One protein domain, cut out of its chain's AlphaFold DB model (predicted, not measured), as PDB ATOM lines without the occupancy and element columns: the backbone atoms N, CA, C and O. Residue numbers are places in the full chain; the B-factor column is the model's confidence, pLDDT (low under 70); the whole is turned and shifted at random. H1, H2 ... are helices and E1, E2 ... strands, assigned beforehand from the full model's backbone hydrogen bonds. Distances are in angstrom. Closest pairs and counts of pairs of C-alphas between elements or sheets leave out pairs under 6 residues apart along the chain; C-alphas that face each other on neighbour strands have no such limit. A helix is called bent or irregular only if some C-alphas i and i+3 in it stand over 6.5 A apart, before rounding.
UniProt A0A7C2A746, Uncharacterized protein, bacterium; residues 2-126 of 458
ATOM      1  N   ARG A   2     -32.483  47.708  64.246       69.62
ATOM      2  CA  ARG A   2     -31.769  47.084  65.374       69.62
ATOM      3  C   ARG A   2     -30.290  47.485  65.309       69.62
ATOM      4  O   ARG A   2     -29.785  47.680  64.204       69.62
ATOM      5  N   ASP A   3     -29.633  47.610  66.459       79.19
ATOM      6  CA  ASP A   3     -28.193  47.885  66.527       79.19
ATOM      7  C   ASP A   3     -27.430  46.750  65.797       79.19
ATOM      8  O   ASP A   3     -27.559  45.585  66.194       79.19
ATOM      9  N   PRO A   4     -26.679  47.037  64.713       76.44
ATOM     10  CA  PRO A   4     -25.941  46.014  63.977       76.44
ATOM     11  C   PRO A   4     -24.874  45.322  64.831       76.44
ATOM     12  O   PRO A   4     -24.574  44.156  64.572       76.44
ATOM     13  N   PHE A   5     -24.333  45.983  65.859       80.50
ATOM     14  CA  PHE A   5     -23.362  45.369  66.765       80.50
ATOM     15  C   PHE A   5     -23.990  44.219  67.553       80.50
ATOM     16  O   PHE A   5     -23.430  43.122  67.603       80.50
ATOM     17  N   ASP A   6     -25.193  44.439  68.083       82.06
ATOM     18  CA  ASP A   6     -25.927  43.437  68.853       82.06
ATOM     19  C   ASP A   6     -26.521  42.353  67.939       82.06
ATOM     20  O   ASP A   6     -26.480  41.166  68.266       82.06
ATOM     21  N   PHE A   7     -27.028  42.738  66.761       81.50
ATOM     22  CA  PHE A   7     -27.621  41.805  65.801       81.50
ATOM     23  C   PHE A   7     -26.594  40.816  65.233       81.50
ATOM     24  O   PHE A   7     -26.838  39.609  65.227       81.50
ATOM     25  N   TYR A   8     -25.437  41.315  64.785       77.19
ATOM     26  CA  TYR A   8     -24.372  40.482  64.222       77.19
ATOM     27  C   TYR A   8     -23.398  39.937  65.273       77.19
ATOM     28  O   TYR A   8     -22.519  39.150  64.924       77.19
ATOM     29  N   LYS A   9     -23.551  40.326  66.547       82.25
ATOM     30  CA  LYS A   9     -22.665  39.954  67.663       82.25
ATOM     31  C   LYS A   9     -21.197  40.315  67.398       82.25
ATOM     32  O   LYS A   9     -20.294  39.515  67.636       82.25
ATOM     33  N   ILE A  10     -20.961  41.526  66.896       79.19
ATOM     34  CA  ILE A  10     -19.624  42.051  66.581       79.19
ATOM     35  C   ILE A  10     -19.177  43.097  67.611       79.19
ATOM     36  O   ILE A  10     -19.995  43.767  68.239       79.19
ATOM     37  N   LEU A  11     -17.861  43.258  67.787       81.12
ATOM     38  CA  LEU A  11     -17.293  44.242  68.717       81.12
ATOM     39  C   LEU A  11     -17.725  45.666  68.347       81.12
ATOM     40  O   LEU A  11     -17.683  46.032  67.176       81.12
ATOM     41  N   ARG A  12     -18.022  46.515  69.340       81.56
ATOM     42  CA  ARG A  12     -18.378  47.936  69.121       81.56
ATOM     43  C   ARG A  12     -17.263  48.769  68.475       81.56
ATOM     44  O   ARG A  12     -17.520  49.838  67.939       81.56
ATOM     45  N   THR A  13     -16.026  48.276  68.508       80.31
ATOM     46  CA  THR A  13     -14.869  48.864  67.815       80.31
ATOM     47  C   THR A  13     -14.763  48.441  66.348       80.31
ATOM     48  O   THR A  13     -13.958  49.007  65.603       80.31
ATOM     49  N   ALA A  14     -15.547  47.449  65.914       78.88
ATOM     50  CA  ALA A  14     -15.573  47.003  64.533       78.88
ATOM     51  C   ALA A  14     -16.168  48.085  63.625       78.88
ATOM     52  O   ALA A  14     -17.014  48.881  64.024       78.88
ATOM     53  N   LYS A  15     -15.726  48.093  62.367       82.94
ATOM     54  CA  LYS A  15     -16.212  49.010  61.333       82.94
ATOM     55  C   LYS A  15     -17.014  48.203  60.307       82.94
ATOM     56  O   LYS A  15     -16.400  47.744  59.339       82.94
ATOM     57  N   PRO A  16     -18.318  47.946  60.543       85.19
ATOM     58  CA  PRO A  16     -19.138  47.160  59.629       85.19
ATOM     59  C   PRO A  16     -19.257  47.869  58.279       85.19
ATOM     60  O   PRO A  16     -19.592  49.055  58.216       85.19
ATOM     61  N   ALA A  17     -18.957  47.144  57.204       86.50
ATOM     62  CA  ALA A  17     -18.829  47.733  55.880       86.50
ATOM     63  C   ALA A  17     -19.477  46.898  54.768       86.50
ATOM     64  O   ALA A  17     -19.375  45.669  54.748       86.50
ATOM     65  N   CYS A  18     -20.072  47.606  53.809       86.94
ATOM     66  CA  CYS A  18     -20.305  47.111  52.458       86.94
ATOM     67  C   CYS A  18     -19.168  47.638  51.587       86.94
ATOM     68  O   CYS A  18     -18.881  48.835  51.616       86.94
ATOM     69  N   VAL A  19     -18.510  46.764  50.839       85.69
ATOM     70  CA  VAL A  19     -17.384  47.140  49.984       85.69
ATOM     71  C   VAL A  19     -17.724  46.767  48.558       85.69
ATOM     72  O   VAL A  19     -18.051  45.613  48.301       85.69
ATOM     73  N   ASN A  20     -17.605  47.722  47.646       83.12
ATOM     74  CA  ASN A  20     -17.662  47.460  46.221       83.12
ATOM     75  C   ASN A  20     -16.316  47.768  45.556       83.12
ATOM     76  O   ASN A  20     -15.730  48.830  45.797       83.12
ATOM     77  N   VAL A  21     -15.826  46.829  44.745       81.31
ATOM     78  CA  VAL A  21     -14.545  46.926  44.038       81.31
ATOM     79  C   VAL A  21     -14.728  46.821  42.529       81.31
ATOM     80  O   VAL A  21     -15.505  45.999  42.057       81.31
ATOM     81  N   SER A  22     -13.978  47.635  41.789       74.50
ATOM     82  CA  SER A  22     -13.907  47.626  40.320       74.50
ATOM     83  C   SER A  22     -12.440  47.733  39.862       74.50
ATOM     84  O   SER A  22     -11.532  47.879  40.697       74.50
ATOM     85  N   ILE A  23     -12.206  47.620  38.550       66.56
ATOM     86  CA  ILE A  23     -10.889  47.619  37.892       66.56
ATOM     87  C   ILE A  23     -10.130  48.910  38.201       66.56
ATOM     88  O   ILE A  23      -8.988  48.870  38.662       66.56
ATOM     89  N   SER A  24     -10.773  50.060  37.992       66.06
ATOM     90  CA  SER A  24     -10.186  51.373  38.254       66.06
ATOM     91  C   SER A  24     -10.820  52.052  39.466       66.06
ATOM     92  O   SER A  24     -11.947  51.764  39.885       66.06
ATOM     93  N   ARG A  25     -10.059  52.965  40.079       60.50
ATOM     94  CA  ARG A  25     -10.558  53.764  41.203       60.50
ATOM     95  C   ARG A  25     -11.626  54.750  40.728       60.50
ATOM     96  O   ARG A  25     -12.551  55.002  41.497       60.50
ATOM     97  N   GLU A  26     -11.477  55.269  39.511       62.16
ATOM     98  CA  GLU A  26     -12.422  56.166  38.850       62.16
ATOM     99  C   GLU A  26     -13.751  55.451  38.570       62.16
ATOM    100  O   GLU A  26     -14.767  55.891  39.084       62.16
ATOM    101  N   GLN A  27     -13.771  54.281  37.913       60.28
ATOM    102  CA  GLN A  27     -15.028  53.542  37.668       60.28
ATOM    103  C   GLN A  27     -15.761  53.165  38.964       60.28
ATOM    104  O   GLN A  27     -16.986  53.283  39.050       60.28
ATOM    105  N   ALA A  28     -15.023  52.749  40.002       60.75
ATOM    106  CA  ALA A  28     -15.623  52.445  41.299       60.75
ATOM    107  C   ALA A  28     -16.327  53.672  41.916       60.75
ATOM    108  O   ALA A  28     -17.369  53.515  42.553       60.75
ATOM    109  N   GLN A  29     -15.752  54.871  41.750       63.53
ATOM    110  CA  GLN A  29     -16.276  56.127  42.300       63.53
ATOM    111  C   GLN A  29     -17.352  56.765  41.419       63.53
ATOM    112  O   GLN A  29     -18.343  57.240  41.950       63.53
ATOM    113  N   ASP A  30     -17.199  56.749  40.103       61.31
ATOM    114  CA  ASP A  30     -18.030  57.570  39.222       61.31
ATOM    115  C   ASP A  30     -19.261  56.813  38.703       61.31
ATOM    116  O   ASP A  30     -20.288  57.416  38.422       61.31
ATOM    117  N   VAL A  31     -19.204  55.480  38.588       62.44
ATOM    118  CA  VAL A  31     -20.322  54.695  38.027       62.44
ATOM    119  C   VAL A  31     -21.116  54.008  39.130       62.44
ATOM    120  O   VAL A  31     -22.339  54.137  39.220       62.44
ATOM    121  N   ILE A  32     -20.426  53.277  40.006       64.19
ATOM    122  CA  ILE A  32     -21.114  52.401  40.958       64.19
ATOM    123  C   ILE A  32     -21.516  53.155  42.224       64.19
ATOM    124  O   ILE A  32     -22.625  52.974  42.731       64.19
ATOM    125  N   PHE A  33     -20.638  54.018  42.740       73.25
ATOM    126  CA  PHE A  33     -20.957  54.821  43.917       73.25
ATOM    127  C   PHE A  33     -22.078  55.825  43.629       73.25
ATOM    128  O   PHE A  33     -23.026  55.866  44.409       73.25
ATOM    129  N   ASP A  34     -22.046  56.530  42.496       76.62
ATOM    130  CA  ASP A  34     -23.118  57.450  42.087       76.62
ATOM    131  C   ASP A  34     -24.457  56.728  41.877       76.62
ATOM    132  O   ASP A  34     -25.512  57.216  42.299       76.62
ATOM    133  N   GLY A  35     -24.429  55.521  41.301       78.31
ATOM    134  CA  GLY A  35     -25.608  54.664  41.179       78.31
ATOM    135  C   GLY A  35     -26.191  54.273  42.542       78.31
ATOM    136  O   GLY A  35     -27.380  54.482  42.802       78.31
ATOM    137  N   CYS A  36     -25.358  53.756  43.453       78.88
ATOM    138  CA  CYS A  36     -25.774  53.416  44.816       78.88
ATOM    139  C   CYS A  36     -26.270  54.642  45.593       78.88
ATOM    140  O   CYS A  36     -27.297  54.561  46.268       78.88
ATOM    141  N   PHE A  37     -25.573  55.772  45.491       83.50
ATOM    142  CA  PHE A  37     -25.969  57.025  46.116       83.50
ATOM    143  C   PHE A  37     -27.336  57.477  45.608       83.50
ATOM    144  O   PHE A  37     -28.215  57.765  46.413       83.50
ATOM    145  N   THR A  38     -27.560  57.446  44.294       85.81
ATOM    146  CA  THR A  38     -28.847  57.804  43.688       85.81
ATOM    147  C   THR A  38     -29.985  56.935  44.223       85.81
ATOM    148  O   THR A  38     -31.060  57.454  44.526       85.81
ATOM    149  N   LEU A  39     -29.762  55.626  44.377       85.94
ATOM    150  CA  LEU A  39     -30.756  54.706  44.937       85.94
ATOM    151  C   LEU A  39     -31.043  54.994  46.415       85.94
ATOM    152  O   LEU A  39     -32.206  55.039  46.815       85.94
ATOM    153  N   VAL A  40     -30.000  55.213  47.220       87.19
ATOM    154  CA  VAL A  40     -30.138  55.545  48.646       87.19
ATOM    155  C   VAL A  40     -30.849  56.890  48.816       87.19
ATOM    156  O   VAL A  40     -31.781  56.986  49.607       87.19
ATOM    157  N   ASN A  41     -30.467  57.900  48.037       87.38
ATOM    158  CA  ASN A  41     -31.012  59.252  48.113       87.38
ATOM    159  C   ASN A  41     -32.480  59.331  47.657       87.38
ATOM    160  O   ASN A  41     -33.249  60.117  48.197       87.38
ATOM    161  N   LYS A  42     -32.894  58.501  46.690       90.31
ATOM    162  CA  LYS A  42     -34.298  58.407  46.244       90.31
ATOM    163  C   LYS A  42     -35.185  57.564  47.163       90.31
ATOM    164  O   LYS A  42     -36.393  57.507  46.951       90.31
ATOM    165  N   SER A  43     -34.611  56.863  48.135       90.06
ATOM    166  CA  SER A  43     -35.361  55.959  48.996       90.06
ATOM    167  C   SER A  43     -35.894  56.678  50.232       90.06
ATOM    168  O   SER A  43     -35.123  57.070  51.107       90.06
ATOM    169  N   GLU A  44     -37.221  56.730  50.374       90.94
ATOM    170  CA  GLU A  44     -37.891  57.226  51.591       90.94
ATOM    171  C   GLU A  44     -37.393  56.508  52.856       90.94
ATOM    172  O   GLU A  44     -37.282  57.084  53.937       90.94
ATOM    173  N   PHE A  45     -37.019  55.230  52.734       87.62
ATOM    174  CA  PHE A  45     -36.512  54.464  53.864       87.62
ATOM    175  C   PHE A  45     -35.198  55.025  54.422       87.62
ATOM    176  O   PHE A  45     -34.987  54.936  55.636       87.62
ATOM    177  N   PHE A  46     -34.325  55.585  53.582       89.62
ATOM    178  CA  PHE A  46     -33.012  56.105  53.979       89.62
ATOM    179  C   PHE A  46     -32.997  57.615  54.226       89.62
ATOM    180  O   PHE A  46     -31.961  58.151  54.624       89.62
ATOM    181  N   GLU A  47     -34.133  58.291  54.063       88.94
ATOM    182  CA  GLU A  47     -34.251  59.727  54.287       88.94
ATOM    183  C   GLU A  47     -33.732  60.120  55.682       88.94
ATOM    184  O   GLU A  47     -34.116  59.529  56.697       88.94
ATOM    185  N   ASN A  48     -32.817  61.096  55.725       88.62
ATOM    186  CA  ASN A  48     -32.152  61.591  56.937       88.62
ATOM    187  C   ASN A  48     -31.417  60.523  57.782       88.62
ATOM    188  O   ASN A  48     -31.198  60.748  58.968       88.62
ATOM    189  N   LYS A  49     -31.035  59.373  57.201       90.38
ATOM    190  CA  LYS A  49     -30.359  58.262  57.917       90.38
ATOM    191  C   LYS A  49     -28.932  57.987  57.452       90.38
ATOM    192  O   LYS A  49     -28.359  56.939  57.777       90.38
ATOM    193  N   PHE A  50     -28.361  58.876  56.646       92.19
ATOM    194  CA  PHE A  50     -26.999  58.743  56.151       92.19
ATOM    195  C   PHE A  50     -26.331  60.097  55.935       92.19
ATOM    196  O   PHE A  50     -26.976  61.136  55.815       92.19
ATOM    197  N   LYS A  51     -25.002  60.060  55.868       90.94
ATOM    198  CA  LYS A  51     -24.150  61.170  55.459       90.94
ATOM    199  C   LYS A  51     -23.325  60.742  54.262       90.94
ATOM    200  O   LYS A  51     -22.689  59.682  54.283       90.94
ATOM    201  N   GLU A  52     -23.334  61.582  53.245       87.06
ATOM    202  CA  GLU A  52     -22.518  61.418  52.055       87.06
ATOM    203  C   GLU A  52     -21.116  61.988  52.284       87.06
ATOM    204  O   GLU A  52     -20.935  63.049  52.882       87.06
ATOM    205  N   PHE A  53     -20.113  61.268  51.794       84.31
ATOM    206  CA  PHE A  53     -18.743  61.738  51.678       84.31
ATOM    207  C   PHE A  53     -18.228  61.397  50.282       84.31
ATOM    208  O   PHE A  53     -18.679  60.436  49.669       84.31
ATOM    209  N   LYS A  54     -17.176  62.095  49.840       73.50
ATOM    210  CA  LYS A  54     -16.578  61.951  48.499       73.50
ATOM    211  C   LYS A  54     -16.247  60.507  48.065       73.50
ATOM    212  O   LYS A  54     -16.041  60.269  46.887       73.50
ATOM    213  N   LYS A  55     -16.082  59.561  48.997       72.69
ATOM    214  CA  LYS A  55     -15.658  58.176  48.698       72.69
ATOM    215  C   LYS A  55     -16.497  57.094  49.380       72.69
ATOM    216  O   LYS A  55     -16.169  55.915  49.263       72.69
ATOM    217  N   TYR A  56     -17.484  57.477  50.185       84.50
ATOM    218  CA  TYR A  56     -18.278  56.527  50.958       84.50
ATOM    219  C   TYR A  56     -19.570  57.159  51.478       84.50
ATOM    220  O   TYR A  56     -19.642  58.363  51.716       84.50
ATOM    221  N   ILE A  57     -20.567  56.317  51.739       88.38
ATOM    222  CA  ILE A  57     -21.800  56.692  52.438       88.38
ATOM    223  C   ILE A  57     -21.735  56.101  53.839       88.38
ATOM    224  O   ILE A  57     -21.473  54.908  54.001       88.38
ATOM    225  N   LYS A  58     -21.974  56.918  54.864       90.25
ATOM    226  CA  LYS A  58     -22.047  56.451  56.250       90.25
ATOM    227  C   LYS A  58     -23.481  56.528  56.747       90.25
ATOM    228  O   LYS A  58     -24.034  57.618  56.832       90.25
ATOM    229  N   PHE A  59     -24.047  55.389  57.118       90.56
ATOM    230  CA  PHE A  59     -25.375  55.312  57.714       90.56
ATOM    231  C   PHE A  59     -25.316  55.585  59.220       90.56
ATOM    232  O   PHE A  59     -24.320  55.277  59.884       90.56
ATOM    233  N   ASP A  60     -26.412  56.092  59.781       88.00
ATOM    234  CA  ASP A  60     -26.531  56.373  61.219       88.00
ATOM    235  C   ASP A  60     -26.450  55.111  62.086       88.00
ATOM    236  O   ASP A  60     -26.077  55.169  63.255       88.00
ATOM    237  N   SER A  61     -26.718  53.943  61.494       83.62
ATOM    238  CA  SER A  61     -26.498  52.635  62.120       83.62
ATOM    239  C   SER A  61     -25.017  52.311  62.365       83.62
ATOM    240  O   SER A  61     -24.710  51.307  62.999       83.62
ATOM    241  N   GLY A  62     -24.087  53.118  61.843       84.81
ATOM    242  CA  GLY A  62     -22.645  52.874  61.905       84.81
ATOM    243  C   GLY A  62     -22.104  52.034  60.744       84.81
ATOM    244  O   GLY A  62     -20.886  51.895  60.618       84.81
ATOM    245  N   ILE A  63     -22.978  51.522  59.871       87.81
ATOM    246  CA  ILE A  63     -22.592  50.824  58.638       87.81
ATOM    247  C   ILE A  63     -22.045  51.836  57.628       87.81
ATOM    248  O   ILE A  63     -22.580  52.934  57.479       87.81
ATOM    249  N   THR A  64     -20.980  51.468  56.919       88.38
ATOM    250  CA  THR A  64     -20.398  52.306  55.861       88.38
ATOM    251  C   THR A  64     -20.372  51.566  54.527       88.38
ATOM    252  O   THR A  64     -19.940  50.418  54.469       88.38
ATOM    253  N   LEU A  65     -20.811  52.221  53.453       87.44
ATOM    254  CA  LEU A  65     -20.676  51.737  52.084       87.44
ATOM    255  C   LEU A  65     -19.454  52.393  51.446       87.44
ATOM    256  O   LEU A  65     -19.431  53.609  51.267       87.44
ATOM    257  N   TYR A  66     -18.445  51.588  51.133       83.88
ATOM    258  CA  TYR A  66     -17.223  52.013  50.465       83.88
ATOM    259  C   TYR A  66     -17.233  51.586  49.004       83.88
ATOM    260  O   TYR A  66     -17.546  50.437  48.692       83.88
ATOM    261  N   ALA A  67     -16.776  52.485  48.139       75.75
ATOM    262  CA  ALA A  67     -16.374  52.156  46.784       75.75
ATOM    263  C   ALA A  67     -14.865  52.375  46.637       75.75
ATOM    264  O   ALA A  67     -14.321  53.389  47.089       75.75
ATOM    265  N   GLY A  68     -14.151  51.427  46.034       68.12
ATOM    266  CA  GLY A  68     -12.725  51.615  45.800       68.12
ATOM    267  C   GLY A  68     -12.097  50.631  44.826       68.12
ATOM    268  O   GLY A  68     -12.733  49.728  44.307       68.12
ATOM    269  N   HIS A  69     -10.804  50.829  44.584       66.06
ATOM    270  CA  HIS A  69     -10.015  50.032  43.640       66.06
ATOM    271  C   HIS A  69      -9.792  48.582  44.098       66.06
ATOM    272  O   HIS A  69      -9.754  48.303  45.305       66.06
ATOM    273  N   GLY A  70      -9.529  47.701  43.130       60.00
ATOM    274  CA  GLY A  70      -9.256  46.268  43.290       60.00
ATOM    275  C   GLY A  70      -7.984  45.860  44.056       60.00
ATOM    276  O   GLY A  70      -7.437  44.788  43.813       60.00
ATOM    277  N   ASN A  71      -7.491  46.667  45.003       64.88
ATOM    278  CA  ASN A  71      -6.389  46.263  45.877       64.88
ATOM    279  C   ASN A  71      -6.911  45.551  47.137       64.88
ATOM    280  O   ASN A  71      -7.470  46.181  48.037       64.88
ATOM    281  N   ALA A  72      -6.665  44.243  47.223       59.69
ATOM    282  CA  ALA A  72      -7.069  43.375  48.330       59.69
ATOM    283  C   ALA A  72      -6.638  43.879  49.723       59.69
ATOM    284  O   ALA A  72      -7.384  43.726  50.692       59.69
ATOM    285  N   ALA A  73      -5.464  44.512  49.836       62.12
ATOM    286  CA  ALA A  73      -4.917  44.952  51.120       62.12
ATOM    287  C   ALA A  73      -5.728  46.087  51.772       62.12
ATOM    288  O   ALA A  73      -5.769  46.188  52.997       62.12
ATOM    289  N   ALA A  74      -6.417  46.908  50.971       65.50
ATOM    290  CA  ALA A  74      -7.193  48.045  51.469       65.50
ATOM    291  C   ALA A  74      -8.410  47.622  52.313       65.50
ATOM    292  O   ALA A  74      -8.915  48.411  53.109       65.50
ATOM    293  N   TRP A  75      -8.867  46.375  52.163       68.38
ATOM    294  CA  TRP A  75     -10.150  45.915  52.700       68.38
ATOM    295  C   TRP A  75     -10.028  44.965  53.898       68.38
ATOM    296  O   TRP A  75     -11.015  44.714  54.585       68.38
ATOM    297  N   LEU A  76      -8.820  44.479  54.205       65.25
ATOM    298  CA  LEU A  76      -8.567  43.549  55.318       65.25
ATOM    299  C   LEU A  76      -8.822  44.166  56.708       65.25
ATOM    300  O   LEU A  76      -9.048  43.442  57.677       65.25
ATOM    301  N   GLY A  77      -8.800  45.500  56.815       68.56
ATOM    302  CA  GLY A  77      -9.023  46.232  58.068       68.56
ATOM    303  C   GLY A  77     -10.493  46.486  58.427       68.56
ATOM    304  O   GLY A  77     -10.771  46.969  59.525       68.56
ATOM    305  N   TYR A  78     -11.434  46.183  57.530       76.12
ATOM    306  CA  TYR A  78     -12.861  46.429  57.742       76.12
ATOM    307  C   TYR A  78     -13.598  45.159  58.165       76.12
ATOM    308  O   TYR A  78     -13.212  44.043  57.818       76.12
ATOM    309  N   ALA A  79     -14.693  45.324  58.911       80.19
ATOM    310  CA  ALA A  79     -15.635  44.240  59.151       80.19
ATOM    311  C   ALA A  79     -16.608  44.191  57.966       80.19
ATOM    312  O   ALA A  79     -17.763  44.603  58.066       80.19
ATOM    313  N   THR A  80     -16.120  43.727  56.818       84.06
ATOM    314  CA  THR A  80     -16.933  43.620  55.606       84.06
ATOM    315  C   THR A  80     -17.941  42.484  55.759       84.06
ATOM    316  O   THR A  80     -17.539  41.367  56.074       84.06
ATOM    317  N   PHE A  81     -19.229  42.757  55.534       84.44
ATOM    318  CA  PHE A  81     -20.298  41.741  55.528       84.44
ATOM    319  C   PHE A  81     -20.961  41.588  54.148       84.44
ATOM    320  O   PHE A  81     -21.551  40.546  53.863       84.44
ATOM    321  N   VAL A  82     -20.800  42.578  53.262       87.88
ATOM    322  CA  VAL A  82     -21.140  42.475  51.836       87.88
ATOM    323  C   VAL A  82     -19.953  42.932  50.995       87.88
ATOM    324  O   VAL A  82     -19.446  44.035  51.195       87.88
ATOM    325  N   GLY A  83     -19.516  42.080  50.068       87.44
ATOM    326  CA  GLY A  83     -18.548  42.415  49.026       87.44
ATOM    327  C   GLY A  83     -19.207  42.385  47.649       87.44
ATOM    328  O   GLY A  83     -19.842  41.390  47.312       87.44
ATOM    329  N   GLY A  84     -19.063  43.449  46.869       87.38
ATOM    330  CA  GLY A  84     -19.393  43.502  45.447       87.38
ATOM    331  C   GLY A  84     -18.111  43.595  44.630       87.38
ATOM    332  O   GLY A  84     -17.203  44.334  45.006       87.38
ATOM    333  N   MET A  85     -18.012  42.812  43.565       87.81
ATOM    334  CA  MET A  85     -16.931  42.871  42.591       87.81
ATOM    335  C   MET A  85     -17.553  43.080  41.215       87.81
ATOM    336  O   MET A  85     -18.332  42.236  40.773       87.81
ATOM    337  N   ASP A  86     -17.210  44.186  40.572       84.81
ATOM    338  CA  ASP A  86     -17.715  44.550  39.252       84.81
ATOM    339  C   ASP A  86     -16.634  44.408  38.179       84.81
ATOM    340  O   ASP A  86     -15.444  44.552  38.475       84.81
ATOM    341  N   GLU A  87     -17.055  44.099  36.953       81.12
ATOM    342  CA  GLU A  87     -16.196  43.817  35.793       81.12
ATOM    343  C   GLU A  87     -15.072  42.811  36.105       81.12
ATOM    344  O   GLU A  87     -13.913  42.969  35.711       81.12
ATOM    345  N   VAL A  88     -15.410  41.757  36.854       82.75
ATOM    346  CA  VAL A  88     -14.427  40.819  37.421       82.75
ATOM    347  C   VAL A  88     -13.508  40.202  36.367       82.75
ATOM    348  O   VAL A  88     -12.324  40.020  36.642       82.75
ATOM    349  N   GLU A  89     -14.015  39.915  35.166       77.38
ATOM    350  CA  GLU A  89     -13.216  39.278  34.109       77.38
ATOM    351  C   GLU A  89     -12.210  40.227  33.435       77.38
ATOM    352  O   GLU A  89     -11.279  39.789  32.749       77.38
ATOM    353  N   TYR A  90     -12.351  41.529  33.664       75.00
ATOM    354  CA  TYR A  90     -11.468  42.563  33.130       75.00
ATOM    355  C   TYR A  90     -10.459  43.080  34.164       75.00
ATOM    356  O   TYR A  90      -9.603  43.901  33.833       75.00
ATOM    357  N   MET A  91     -10.491  42.568  35.400       75.19
ATOM    358  CA  MET A  91      -9.421  42.803  36.369       75.19
ATOM    359  C   MET A  91      -8.135  42.133  35.860       75.19
ATOM    360  O   MET A  91      -8.036  40.905  35.835       75.19
ATOM    361  N   VAL A  92      -7.191  42.959  35.396       56.75
ATOM    362  CA  VAL A  92      -6.047  42.554  34.565       56.75
ATOM    363  C   VAL A  92      -5.208  41.455  35.222       56.75
ATOM    364  O   VAL A  92      -4.792  41.548  36.378       56.75
ATOM    365  N   ASP A  93      -4.956  40.409  34.436       55.06
ATOM    366  CA  ASP A  93      -4.153  39.243  34.781       55.06
ATOM    367  C   ASP A  93      -2.706  39.497  34.334       55.06
ATOM    368  O   ASP A  93      -2.443  39.725  33.153       55.06
ATOM    369  N   ASN A  94      -1.756  39.494  35.268       42.56
ATOM    370  CA  ASN A  94      -0.349  39.385  34.892       42.56
ATOM    371  C   ASN A  94      -0.052  37.894  34.735       42.56
ATOM    372  O   ASN A  94      -0.546  37.108  35.537       42.56
ATOM    373  N   SER A  95       0.813  37.523  33.788       45.94
ATOM    374  CA  SER A  95       1.096  36.150  33.314       45.94
ATOM    375  C   SER A  95       1.406  35.061  34.360       45.94
ATOM    376  O   SER A  95       1.617  33.921  33.982       45.94
ATOM    377  N   ASN A  96       1.438  35.378  35.658       38.19
ATOM    378  CA  ASN A  96       1.656  34.427  36.746       38.19
ATOM    379  C   ASN A  96       0.569  34.431  37.849       38.19
ATOM    380  O   ASN A  96       0.645  33.572  38.730       38.19
ATOM    381  N   ARG A  97      -0.387  35.385  37.905       52.59
ATOM    382  CA  ARG A  97      -1.385  35.484  39.003       52.59
ATOM    383  C   ARG A  97      -2.669  36.235  38.614       52.59
ATOM    384  O   ARG A  97      -2.637  37.456  38.474       52.59
ATOM    385  N   SER A  98      -3.811  35.539  38.694       63.81
ATOM    386  CA  SER A  98      -5.145  36.141  38.529       63.81
ATOM    387  C   SER A  98      -5.479  37.136  39.646       63.81
ATOM    388  O   SER A  98      -5.769  36.760  40.790       63.81
ATOM    389  N   GLN A  99      -5.469  38.430  39.308       71.38
ATOM    390  CA  GLN A  99      -5.842  39.521  40.215       71.38
ATOM    391  C   GLN A  99      -7.291  39.373  40.708       71.38
ATOM    392  O   GLN A  99      -7.551  39.530  41.905       71.38
ATOM    393  N   ALA A 100      -8.210  38.987  39.816       76.62
ATOM    394  CA  ALA A 100      -9.603  38.682  40.138       76.62
ATOM    395  C   ALA A 100      -9.715  37.590  41.216       76.62
ATOM    396  O   ALA A 100     -10.374  37.773  42.244       76.62
ATOM    397  N   GLN A 101      -9.000  36.475  41.033       80.19
ATOM    398  CA  GLN A 101      -8.980  35.359  41.977       80.19
ATOM    399  C   GLN A 101      -8.381  35.761  43.333       80.19
ATOM    400  O   GLN A 101      -8.897  35.351  44.380       80.19
ATOM    401  N   MET A 102      -7.308  36.560  43.336       77.94
ATOM    402  CA  MET A 102      -6.689  37.074  44.560       77.94
ATOM    403  C   MET A 102      -7.647  37.972  45.342       77.94
ATOM    404  O   MET A 102      -7.814  37.790  46.550       77.94
ATOM    405  N   LEU A 103      -8.299  38.914  44.661       80.44
ATOM    406  CA  LEU A 103      -9.241  39.842  45.278       80.44
ATOM    407  C   LEU A 103     -10.475  39.114  45.811       80.44
ATOM    408  O   LEU A 103     -10.869  39.339  46.956       80.44
ATOM    409  N   TYR A 104     -11.018  38.173  45.036       86.25
ATOM    410  CA  TYR A 104     -12.107  37.305  45.473       86.25
ATOM    411  C   TYR A 104     -11.733  36.525  46.737       86.25
ATOM    412  O   TYR A 104     -12.495  36.502  47.703       86.25
ATOM    413  N   ASN A 105     -10.548  35.904  46.767       84.81
ATOM    414  CA  ASN A 105     -10.090  35.132  47.922       84.81
ATOM    415  C   ASN A 105      -9.866  36.016  49.153       84.81
ATOM    416  O   ASN A 105     -10.238  35.621  50.259       84.81
ATOM    417  N   ALA A 106      -9.309  37.214  48.970       81.38
ATOM    418  CA  ALA A 106      -9.102  38.169  50.050       81.38
ATOM    419  C   ALA A 106     -10.431  38.671  50.635       81.38
ATOM    420  O   ALA A 106     -10.619  38.634  51.854       81.38
ATOM    421  N   LEU A 107     -11.380  39.074  49.779       84.25
ATOM    422  CA  LEU A 107     -12.714  39.499  50.204       84.25
ATOM    423  C   LEU A 107     -13.451  38.359  50.902       84.25
ATOM    424  O   LEU A 107     -13.930  38.539  52.019       84.25
ATOM    425  N   ARG A 108     -13.475  37.164  50.304       86.44
ATOM    426  CA  ARG A 108     -14.090  35.973  50.906       86.44
ATOM    427  C   ARG A 108     -13.464  35.626  52.257       86.44
ATOM    428  O   ARG A 108     -14.189  35.279  53.186       86.44
ATOM    429  N   GLY A 109     -12.141  35.718  52.386       82.25
ATOM    430  CA  GLY A 109     -11.431  35.504  53.648       82.25
ATOM    431  C   GLY A 109     -11.850  36.506  54.725       82.25
ATOM    432  O   GLY A 109     -12.193  36.109  55.840       82.25
ATOM    433  N   SER A 110     -11.898  37.795  54.380       80.12
ATOM    434  CA  SER A 110     -12.360  38.855  55.287       80.12
ATOM    435  C   SER A 110     -13.819  38.637  55.717       80.12
ATOM    436  O   SER A 110     -14.117  38.558  56.909       80.12
ATOM    437  N   LEU A 111     -14.714  38.409  54.754       86.62
ATOM    438  CA  LEU A 111     -16.141  38.169  54.982       86.62
ATOM    439  C   LEU A 111     -16.379  36.959  55.898       86.62
ATOM    440  O   LEU A 111     -17.086  37.055  56.901       86.62
ATOM    441  N   ARG A 112     -15.737  35.823  55.598       83.94
ATOM    442  CA  ARG A 112     -15.931  34.567  56.336       83.94
ATOM    443  C   ARG A 112     -15.378  34.620  57.760       83.94
ATOM    444  O   ARG A 112     -15.958  34.010  58.651       83.94
ATOM    445  N   THR A 113     -14.267  35.322  57.988       80.12
ATOM    446  CA  THR A 113     -13.671  35.436  59.333       80.12
ATOM    447  C   THR A 113     -14.461  36.367  60.250       80.12
ATOM    448  O   THR A 113     -14.445  36.175  61.464       80.12
ATOM    449  N   ARG A 114     -15.149  37.369  59.692       79.56
ATOM    450  CA  ARG A 114     -15.911  38.362  60.464       79.56
ATOM    451  C   ARG A 114     -17.390  38.007  60.614       79.56
ATOM    452  O   ARG A 114     -17.950  38.253  61.676       79.56
ATOM    453  N   PHE A 115     -18.002  37.412  59.589       82.19
ATOM    454  CA  PHE A 115     -19.445  37.145  59.526       82.19
ATOM    455  C   PHE A 115     -19.761  35.760  58.938       82.19
ATOM    456  O   PHE A 115     -20.490  35.681  57.952       82.19
ATOM    457  N   PRO A 116     -19.273  34.648  59.518       75.12
ATOM    458  CA  PRO A 116     -19.235  33.326  58.877       75.12
ATOM    459  C   PRO A 116     -20.566  32.811  58.304       75.12
ATOM    460  O   PRO A 116     -20.538  32.072  57.325       75.12
ATOM    461  N   ASN A 117     -21.706  33.227  58.866       79.12
ATOM    462  CA  ASN A 117     -23.033  32.701  58.521       79.12
ATOM    463  C   ASN A 117     -23.965  33.710  57.825       79.12
ATOM    464  O   ASN A 117     -25.109  33.373  57.542       79.12
ATOM    465  N   VAL A 118     -23.539  34.962  57.619       81.88
ATOM    466  CA  VAL A 118     -24.451  36.060  57.217       81.88
ATOM    467  C   VAL A 118     -23.864  37.003  56.166       81.88
ATOM    468  O   VAL A 118     -24.416  38.075  55.922       81.88
ATOM    469  N   TYR A 119     -22.748  36.626  55.545       88.56
ATOM    470  CA  TYR A 119     -22.095  37.453  54.538       88.56
ATOM    471  C   TYR A 119     -22.607  37.179  53.122       88.56
ATOM    472  O   TYR A 119     -23.078  36.084  52.819       88.56
ATOM    473  N   LYS A 120     -22.452  38.165  52.234       90.25
ATOM    474  CA  LYS A 120     -22.662  37.997  50.789       90.25
ATOM    475  C   LYS A 120     -21.447  38.485  50.007       90.25
ATOM    476  O   LYS A 120     -20.876  39.525  50.328       90.25
ATOM    477  N   LEU A 121     -21.059  37.730  48.984       90.81
ATOM    478  CA  LEU A 121     -20.065  38.137  47.991       90.81
ATOM    479  C   LEU A 121     -20.707  38.018  46.614       90.81
ATOM    480  O   LEU A 121     -21.105  36.922  46.225       90.81
ATOM    481  N   VAL A 122     -20.821  39.139  45.915       91.44
ATOM    482  CA  VAL A 122     -21.419  39.243  44.586       91.44
ATOM    483  C   VAL A 122     -20.309  39.583  43.601       91.44
ATOM    484  O   VAL A 122     -19.531  40.498  43.852       91.44
ATOM    485  N   ALA A 123     -20.215  38.826  42.512       91.19
ATOM    486  CA  ALA A 123     -19.249  39.030  41.441       91.19
ATOM    487  C   ALA A 123     -20.011  39.102  40.115       91.19
ATOM    488  O   ALA A 123     -20.765  38.180  39.810       91.19
ATOM    489  N   ILE A 124     -19.846  40.200  39.379       89.25
ATOM    490  CA  ILE A 124     -20.582  40.507  38.148       89.25
ATOM    491  C   ILE A 124     -19.574  40.870  37.057       89.25
ATOM    492  O   ILE A 124     -18.560  41.515  37.324       89.25
ATOM    493  N   SER A 125     -19.818  40.400  35.837       87.69
ATOM    494  CA  SER A 125     -19.032  40.733  34.650       87.69
ATOM    495  C   SER A 125     -19.803  40.321  33.398       87.69
ATOM    496  O   SER A 125     -20.631  39.409  33.468       87.69
ATOM    497  N   SER A 126     -19.488  40.917  32.245       84.69
ATOM    498  CA  SER A 126     -19.775  40.259  30.967       84.69
ATOM    499  C   SER A 126     -18.922  38.990  30.844       84.69
ATOM    500  O   SER A 126     -17.877  38.871  31.503       84.69
TER     501      SER A 126
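What this domain is: This is residues 2 to 126 of the 458 residues of an uncharacterized protein of bacterium (UniProt A0A7C2A746). A twisted sheet of six strands has one long helix along each of its faces, H2 on one and H4 on the other, so the mixed helix-and-strand domain has three layers. The short H3 only grazes the sheet and touches H4, and the short H1 is off the sheet. The printed part has 125 residues, with four named helices and six named strands in the order H1 E1 H2 E2 E3 E4 H3 E5 H4 E6. The sheet's order is E2 E3 E4 E1 E5 E6, mixed. The whole is compact, with a radius of gyration of the C-alphas of 14.8 A, and elongated, spanning 47 by 30 by 21 A.

Where its parts are: The strands are E2, residues 50 to 53; E3, residues 56 to 59; E4, residues 64 to 69, 16.2 A; E1, residues 16 to 22, 20.0 A, with C-alpha 16 at (-19.138, 47.160, 59.629); E5, residues 79 to 85, 16.7 A; and E6, residues 120 to 123, with C-alpha 123 at (-19.249, 39.030, 41.441). H2, residues 25 to 41, is 22.3 A long, with a kink of 27 degrees near residue 35; it is neither bent nor irregular, but only just: C-alphas 29 and 32 are 6.3 A apart. H4, residues 99 to 114, is 22.6 A long. H1 is residues 4 to 8, beginning at (-25.941, 46.014, 63.977), and H3 is residues 72 to 75.

How they stand to each other: E2, E3 and E4 form a meander, each strand the antiparallel neighbour of the one before, with N 51 and O 58 at 2.8 A and N 65 and O 57 at 2.8 A. E4, E1, E5 and E6 are parallel, neighbour to neighbour: N 66 and O 18 are 2.8 A apart, N 84 and O 19 2.8 A, and N 122 and O 83 2.8 A, within hydrogen-bond range. H2 is over E4 at a height over the sheet of 7.6 A and runs along the strands; the closest C-alphas of the two are those of Arg 25 and His 69, 4.5 A. H4, on the opposite face, is over E5 at 9.1 A, also along the strands, with the C-alphas of Phe 81 and Leu 111 closest at 5.5 A. E5, H4, E6 is a strand-helix-strand unit, two parallel neighbour strands with a helix between in the chain; E1, H2, E2 and E4, H3, E5 are split units, with other strands between theirs in the sheet. The three crossovers are right-handed. H3 touches H4, the closest C-alphas being those of Ala 72 and Leu 103, 5.1 A. H1 is only just not on the sheet, with 4 pairs of C-alphas within 10 A. Every O i to N i+4 pair is within hydrogen-bond range in H1 and H4, and 10 of 13 in H2; H3 is too short for such a pair.

The domain as a whole: The C-alphas of Asn 48 and Ser 95, the two farthest apart, are 48.1 A from each other. The printed part has no cut. The link from E5 to H4, residues 86 to 98, is long. Mean pLDDT of the printed part is 78.4; it is under 70 at residues 2, 23 to 32, 68 to 77 and 92 to 98.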